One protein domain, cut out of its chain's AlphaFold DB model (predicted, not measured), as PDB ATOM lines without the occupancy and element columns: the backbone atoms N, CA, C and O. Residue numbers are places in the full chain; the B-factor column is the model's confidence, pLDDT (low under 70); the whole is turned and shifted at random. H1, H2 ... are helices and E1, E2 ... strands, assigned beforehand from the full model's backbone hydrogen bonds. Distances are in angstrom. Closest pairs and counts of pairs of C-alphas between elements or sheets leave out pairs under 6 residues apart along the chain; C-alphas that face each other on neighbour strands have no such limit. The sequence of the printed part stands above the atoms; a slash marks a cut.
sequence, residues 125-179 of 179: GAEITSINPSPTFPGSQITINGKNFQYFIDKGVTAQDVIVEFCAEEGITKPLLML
ATOM      1  N   GLY A 125      50.983  60.306  13.442       86.19
ATOM      2  CA  GLY A 125      50.805  59.032  12.744       86.19
ATOM      3  C   GLY A 125      50.193  57.939  13.625       86.19
ATOM      4  O   GLY A 125      50.270  57.992  14.857       86.19
ATOM      5  N   ALA A 126      49.591  56.935  12.983       89.19
ATOM      6  CA  ALA A 126      49.156  55.716  13.658       89.19
ATOM      7  C   ALA A 126      50.372  54.988  14.250       89.19
ATOM      8  O   ALA A 126      51.370  54.768  13.564       89.19
ATOM      9  N   GLU A 127      50.286  54.603  15.520       91.00
ATOM     10  CA  GLU A 127      51.358  53.894  16.225       91.00
ATOM     11  C   GLU A 127      50.802  52.576  16.757       91.00
ATOM     12  O   GLU A 127      49.902  52.593  17.593       91.00
ATOM     13  N   ILE A 128      51.333  51.437  16.309       92.81
ATOM     14  CA  ILE A 128      50.999  50.128  16.884       92.81
ATOM     15  C   ILE A 128      51.804  49.944  18.171       92.81
ATOM     16  O   ILE A 128      53.027  50.050  18.159       92.81
ATOM     17  N   THR A 129      51.129  49.643  19.279       94.88
ATOM     18  CA  THR A 129      51.768  49.429  20.588       94.88
ATOM     19  C   THR A 129      51.807  47.963  20.992       94.88
ATOM     20  O   THR A 129      52.727  47.547  21.692       94.88
ATOM     21  N   SER A 130      50.819  47.165  20.581       93.25
ATOM     22  CA  SER A 130      50.815  45.723  20.837       93.25
ATOM     23  C   SER A 130      49.900  44.967  19.883       93.25
ATOM     24  O   SER A 130      48.950  45.518  19.331       93.25
ATOM     25  N   ILE A 131      50.182  43.676  19.738       91.00
ATOM     26  CA  ILE A 131      49.351  42.712  19.022       91.00
ATOM     27  C   ILE A 131      49.061  41.573  19.998       91.00
ATOM     28  O   ILE A 131      49.991  41.027  20.590       91.00
ATOM     29  N   ASN A 132      47.786  41.238  20.197       90.12
ATOM     30  CA  ASN A 132      47.364  40.233  21.170       90.12
ATOM     31  C   ASN A 132      46.248  39.323  20.617       90.12
ATOM     32  O   ASN A 132      45.231  39.851  20.166       90.12
ATOM     33  N   PRO A 133      46.370  37.987  20.707       90.44
ATOM     34  CA  PRO A 133      47.538  37.245  21.192       90.44
ATOM     35  C   PRO A 133      48.706  37.251  20.193       90.44
ATOM     36  O   PRO A 133      48.506  37.288  18.982       90.44
ATOM     37  N   SER A 134      49.930  37.199  20.723       83.12
ATOM     38  CA  SER A 134      51.163  36.940  19.973       83.12
ATOM     39  C   SER A 134      52.095  36.084  20.849       83.12
ATOM     40  O   SER A 134      52.421  36.524  21.955       83.12
ATOM     41  N   PRO A 135      52.502  34.867  20.430       83.19
ATOM     42  CA  PRO A 135      52.240  34.230  19.135       83.19
ATOM     43  C   PRO A 135      50.785  33.755  18.975       83.19
ATOM     44  O   PRO A 135      50.033  33.658  19.943       83.19
ATOM     45  N   THR A 136      50.388  33.457  17.738       82.75
ATOM     46  CA  THR A 136      49.040  32.990  17.391       82.75
ATOM     47  C   THR A 136      49.078  32.032  16.194       82.75
ATOM     48  O   THR A 136      50.082  31.977  15.484       82.75
ATOM     49  N   PHE A 137      48.003  31.274  15.962       84.12
ATOM     50  CA  PHE A 137      47.904  30.326  14.843       84.12
ATOM     51  C   PHE A 137      47.147  30.928  13.646       84.12
ATOM     52  O   PHE A 137      46.279  31.780  13.855       84.12
ATOM     53  N   PRO A 138      47.392  30.464  12.401       83.19
ATOM     54  CA  PRO A 138      46.606  30.881  11.241       83.19
ATOM     55  C   PRO A 138      45.095  30.739  11.469       83.19
ATOM     56  O   PRO A 138      44.632  29.720  11.979       83.19
ATOM     57  N   GLY A 139      44.330  31.766  11.092       82.44
ATOM     58  CA  GLY A 139      42.877  31.831  11.303       82.44
ATOM     59  C   GLY A 139      42.441  32.280  12.704       82.44
ATOM     60  O   GLY A 139      41.245  32.405  12.950       82.44
ATOM     61  N   SER A 140      43.377  32.542  13.621       86.62
ATOM     62  CA  SER A 140      43.052  33.116  14.931       86.62
ATOM     63  C   SER A 140      42.714  34.600  14.812       86.62
ATOM     64  O   SER A 140      43.367  35.338  14.075       86.62
ATOM     65  N   GLN A 141      41.748  35.060  15.607       87.69
ATOM     66  CA  GLN A 141      41.491  36.487  15.759       87.69
ATOM     67  C   GLN A 141      42.611  37.134  16.583       87.69
ATOM     68  O   GLN A 141      42.978  36.637  17.649       87.69
ATOM     69  N   ILE A 142      43.116  38.270  16.105       89.44
ATOM     70  CA  ILE A 142      44.052  39.124  16.837       89.44
ATOM     71  C   ILE A 142      43.446  40.502  17.078       89.44
ATOM     72  O   ILE A 142      42.572  40.959  16.346       89.44
ATOM     73  N   THR A 143      43.936  41.172  18.112       91.25
ATOM     74  CA  THR A 143      43.669  42.581  18.404       91.25
ATOM     75  C   THR A 143      44.966  43.359  18.244       91.25
ATOM     76  O   THR A 143      45.963  43.029  18.888       91.25
ATOM     77  N   ILE A 144      44.948  44.393  17.406       91.62
ATOM     78  CA  ILE A 144      46.048  45.350  17.267       91.62
ATOM     79  C   ILE A 144      45.680  46.579  18.094       91.62
ATOM     80  O   ILE A 144      44.711  47.271  17.790       91.62
ATOM     81  N   ASN A 145      46.447  46.843  19.147       92.25
ATOM     82  CA  ASN A 145      46.299  48.051  19.946       92.25
ATOM     83  C   ASN A 145      47.305  49.099  19.485       92.25
ATOM     84  O   ASN A 145      48.420  48.779  19.061       92.25
ATOM     85  N   GLY A 146      46.930  50.363  19.630       93.69
ATOM     86  CA  GLY A 146      47.783  51.461  19.226       93.69
ATOM     87  C   GLY A 146      47.241  52.825  19.606       93.69
ATOM     88  O   GLY A 146      46.268  52.942  20.352       93.69
ATOM     89  N   LYS A 147      47.901  53.859  19.094       92.50
ATOM     90  CA  LYS A 147      47.507  55.261  19.237       92.50
ATOM     91  C   LYS A 147      47.084  55.832  17.887       92.50
ATOM     92  O   LYS A 147      47.536  55.380  16.837       92.50
ATOM     93  N   ASN A 148      46.242  56.861  17.941       90.81
ATOM     94  CA  ASN A 148      45.800  57.672  16.799       90.81
ATOM     95  C   ASN A 148      45.003  56.933  15.710       90.81
ATOM     96  O   ASN A 148      44.721  57.526  14.677       90.81
ATOM     97  N   PHE A 149      44.570  55.686  15.926       91.06
ATOM     98  CA  PHE A 149      43.749  54.956  14.947       91.06
ATOM     99  C   PHE A 149      42.405  55.644  14.668       91.06
ATOM    100  O   PHE A 149      41.949  55.643  13.528       91.06
ATOM    101  N   GLN A 150      41.810  56.291  15.680       90.31
ATOM    102  CA  GLN A 150      40.522  56.973  15.531       90.31
ATOM    103  C   GLN A 150      40.561  58.084  14.477       90.31
ATOM    104  O   GLN A 150      39.610  58.213  13.719       90.31
ATOM    105  N   TYR A 151      41.675  58.818  14.360       89.44
ATOM    106  CA  TYR A 151      41.828  59.851  13.330       89.44
ATOM    107  C   TYR A 151      41.591  59.279  11.926       89.44
ATOM    108  O   TYR A 151      40.883  59.867  11.117       89.44
ATOM    109  N   PHE A 152      42.162  58.109  11.641       89.06
ATOM    110  CA  PHE A 152      42.034  57.467  10.337       89.06
ATOM    111  C   PHE A 152      40.618  56.942  10.108       89.06
ATOM    112  O   PHE A 152      40.077  57.114   9.018       89.06
ATOM    113  N   ILE A 153      39.992  56.380  11.145       90.88
ATOM    114  CA  ILE A 153      38.592  55.937  11.098       90.88
ATOM    115  C   ILE A 153      37.663  57.120  10.791       90.88
ATOM    116  O   ILE A 153      36.805  57.015   9.917       90.88
ATOM    117  N   ASP A 154      37.876  58.271  11.432       91.44
ATOM    118  CA  ASP A 154      37.090  59.489  11.196       91.44
ATOM    119  C   ASP A 154      37.291  60.045   9.775       91.44
ATOM    120  O   ASP A 154      36.395  60.675   9.214       91.44
ATOM    121  N   LYS A 155      38.453  59.779   9.160       88.75
ATOM    122  CA  LYS A 155      38.745  60.088   7.749       88.75
ATOM    123  C   LYS A 155      38.225  59.024   6.774       88.75
ATOM    124  O   LYS A 155      38.451  59.149   5.572       88.75
ATOM    125  N   GLY A 156      37.502  58.021   7.268       91.38
ATOM    126  CA  GLY A 156      36.845  56.997   6.460       91.38
ATOM    127  C   GLY A 156      37.692  55.757   6.188       91.38
ATOM    128  O   GLY A 156      37.283  54.947   5.364       91.38
ATOM    129  N   VAL A 157      38.837  55.587   6.859       90.00
ATOM    130  CA  VAL A 157      39.610  54.339   6.781       90.00
ATOM    131  C   VAL A 157      38.807  53.216   7.421       90.00
ATOM    132  O   VAL A 157      38.368  53.303   8.571       90.00
ATOM    133  N   THR A 158      38.636  52.143   6.666       90.00
ATOM    134  CA  THR A 158      37.886  50.954   7.054       90.00
ATOM    135  C   THR A 158      38.802  49.747   7.215       90.00
ATOM    136  O   THR A 158      39.987  49.769   6.884       90.00
ATOM    137  N   ALA A 159      38.222  48.650   7.694       84.88
ATOM    138  CA  ALA A 159      38.839  47.329   7.714       84.88
ATOM    139  C   ALA A 159      39.464  46.922   6.364       84.88
ATOM    140  O   ALA A 159      40.498  46.262   6.343       84.88
ATOM    141  N   GLN A 160      38.845  47.314   5.248       87.19
ATOM    142  CA  GLN A 160      39.273  46.930   3.902       87.19
ATOM    143  C   GLN A 160      40.530  47.676   3.434       87.19
ATOM    144  O   GLN A 160      41.210  47.206   2.524       87.19
ATOM    145  N   ASP A 161      40.852  48.805   4.065       87.50
ATOM    146  CA  ASP A 161      42.006  49.641   3.724       87.50
ATOM    147  C   ASP A 161      43.281  49.221   4.479       87.50
ATOM    148  O   ASP A 161      44.371  49.727   4.208       87.50
ATOM    149  N   VAL A 162      43.162  48.297   5.441       87.06
ATOM    150  CA  VAL A 162      44.267  47.854   6.296       87.06
ATOM    151  C   VAL A 162      44.813  46.518   5.804       87.06
ATOM    152  O   VAL A 162      44.129  45.497   5.828       87.06
ATOM    153  N   ILE A 163      46.089  46.507   5.418       83.81
ATOM    154  CA  ILE A 163      46.821  45.286   5.076       83.81
ATOM    155  C   ILE A 163      47.641  44.859   6.293       83.81
ATOM    156  O   ILE A 163      48.465  45.622   6.797       83.81
ATOM    157  N   VAL A 164      47.423  43.628   6.759       83.56
ATOM    158  CA  VAL A 164      48.231  43.005   7.813       83.56
ATOM    159  C   VAL A 164      49.058  41.892   7.188       83.56
ATOM    160  O   VAL A 164      48.519  40.892   6.715       83.56
ATOM    161  N   GLU A 165      50.375  42.066   7.188       81.25
ATOM    162  CA  GLU A 165      51.314  41.068   6.686       81.25
ATOM    163  C   GLU A 165      51.970  40.335   7.855       81.25
ATOM    164  O   GLU A 165      52.534  40.947   8.762       81.25
ATOM    165  N   PHE A 166      51.899  39.006   7.830       75.94
ATOM    166  CA  PHE A 166      52.590  38.149   8.786       75.94
ATOM    167  C   PHE A 166      53.799  37.519   8.101       75.94
ATOM    168  O   PHE A 166      53.659  36.839   7.083       75.94
ATOM    169  N   CYS A 167      54.981  37.693   8.685       68.31
ATOM    170  CA  CYS A 167      56.149  36.913   8.297       68.31
ATOM    171  C   CYS A 167      55.990  35.493   8.856       68.31
ATOM    172  O   CYS A 167      56.034  35.301  10.071       68.31
ATOM    173  N   ALA A 168      55.796  34.501   7.988       62.41
ATOM    174  CA  ALA A 168      55.922  33.101   8.382       62.41
ATOM    175  C   ALA A 168      57.413  32.724   8.424       62.41
ATOM    176  O   ALA A 168      58.136  33.009   7.467       62.41
ATOM    177  N   GLU A 169      57.870  32.066   9.496       56.66
ATOM    178  CA  GLU A 169      59.099  31.265   9.427       56.66
ATOM    179  C   GLU A 169      58.908  30.224   8.312       56.66
ATOM    180  O   GLU A 169      57.876  29.556   8.255       56.66
ATOM    181  N   GLU A 170      59.854  30.201   7.374       51.28
ATOM    182  CA  GLU A 170      59.917  29.427   6.127       51.28
ATOM    183  C   GLU A 170      58.805  28.382   5.882       51.28
ATOM    184  O   GLU A 170      58.784  27.312   6.487       51.28
ATOM    185  N   GLY A 171      57.933  28.636   4.892       51.28
ATOM    186  CA  GLY A 171      57.229  27.539   4.213       51.28
ATOM    187  C   GLY A 171      55.884  27.828   3.550       51.28
ATOM    188  O   GLY A 171      55.566  27.150   2.577       51.28
ATOM    189  N   ILE A 172      55.076  28.791   4.012       48.25
ATOM    190  CA  ILE A 172      53.766  29.087   3.391       48.25
ATOM    191  C   ILE A 172      53.421  30.573   3.561       48.25
ATOM    192  O   ILE A 172      52.895  30.975   4.594       48.25
ATOM    193  N   THR A 173      53.648  31.398   2.536       45.97
ATOM    194  CA  THR A 173      53.035  32.733   2.455       45.97
ATOM    195  C   THR A 173      51.856  32.688   1.486       45.97
ATOM    196  O   THR A 173      52.001  32.663   0.266       45.97
ATOM    197  N   LYS A 174      50.643  32.677   2.040       44.69
ATOM    198  CA  LYS A 174      49.471  33.236   1.362       44.69
ATOM    199  C   LYS A 174      49.052  34.455   2.182       44.69
ATOM    200  O   LYS A 174      48.904  34.293   3.393       44.69
ATOM    201  N   PRO A 175      48.868  35.641   1.580       44.00
ATOM    202  CA  PRO A 175      48.284  36.762   2.301       44.00
ATOM    203  C   PRO A 175      46.884  36.338   2.754       44.00
ATOM    204  O   PRO A 175      46.022  36.027   1.929       44.00
ATOM    205  N   LEU A 176      46.687  36.219   4.066       43.59
ATOM    206  CA  LEU A 176      45.387  35.900   4.636       43.59
ATOM    207  C   LEU A 176      44.657  37.224   4.848       43.59
ATOM    208  O   LEU A 176      44.841  37.890   5.862       43.59
ATOM    209  N   LEU A 177      43.843  37.609   3.868       40.50
ATOM    210  CA  LEU A 177      42.802  38.601   4.091       40.50
ATOM    211  C   LEU A 177      41.765  37.954   5.025       40.50
ATOM    212  O   LEU A 177      41.083  37.009   4.630       40.50
ATOM    213  N   MET A 178      41.682  38.419   6.268       35.72
ATOM    214  CA  MET A 178      40.560  38.124   7.159       35.72
ATOM    215  C   MET A 178      40.123  39.415   7.836       35.72
ATOM    216  O   MET A 178      40.650  39.756   8.891       35.72
ATOM    217  N   LEU A 179      39.148  40.082   7.219       36.78
ATOM    218  CA  LEU A 179      38.031  40.732   7.901       36.78
ATOM    219  C   LEU A 179      36.759  40.439   7.098       36.78
ATOM    220  O   LEU A 179      36.797  40.623   5.860       36.78
TER     221      LEU A 179
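What this domain is: This is residues 125 to 179 of the 179 residues of an uncharacterized protein of Bacteroides sp. AM54-2NS (UniProt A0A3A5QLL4). With little regular structure, this is a two-stranded hairpin, E1 and E2, with a short helix, H1, at one end and a long unnamed stretch, residues 155 to 179, that runs from the helix back along the length of the domain to the far end, near Gly 171, and then folds back on itself. The printed part has 55 residues, with E1, E2 and H1 in that order along the chain, the sheet E1 - E2 antiparallel, and the class mixed, with only 17 residues in named elements. It is loose, with a radius of gyration of the C-alphas of 12.8 A, and elongated, spanning 38 by 20 by 18 A.

Where its parts are: Find C-alpha 127 at (51.358, 53.894, 16.225); from there E1, residues 127 to 132, runs 15.1 A. E2, residues 143 to 147, runs 13.3 A. H1, residues 149 to 154, runs 8.9 A to C-alpha 154 at (37.090, 59.489, 11.196).

How they stand to each other: E1 and E2 form an antiparallel hairpin, their directions at 157 degrees; look at N 129 and O 145, 2.9 A apart, within hydrogen-bond range. A tight link joins E2 to H1, in which every O i to N i+4 pair is within hydrogen-bond range. The closest C-alphas of E1 and H1, those of Glu 127 and Phe 149, are 7.8 A apart.

The domain as a whole: The two farthest C-alphas, of Asp 154 and Gly 171, are 38.4 A apart. The printed part has no cut, and neither link is long. Residues 167 to 179 have pLDDT under 70.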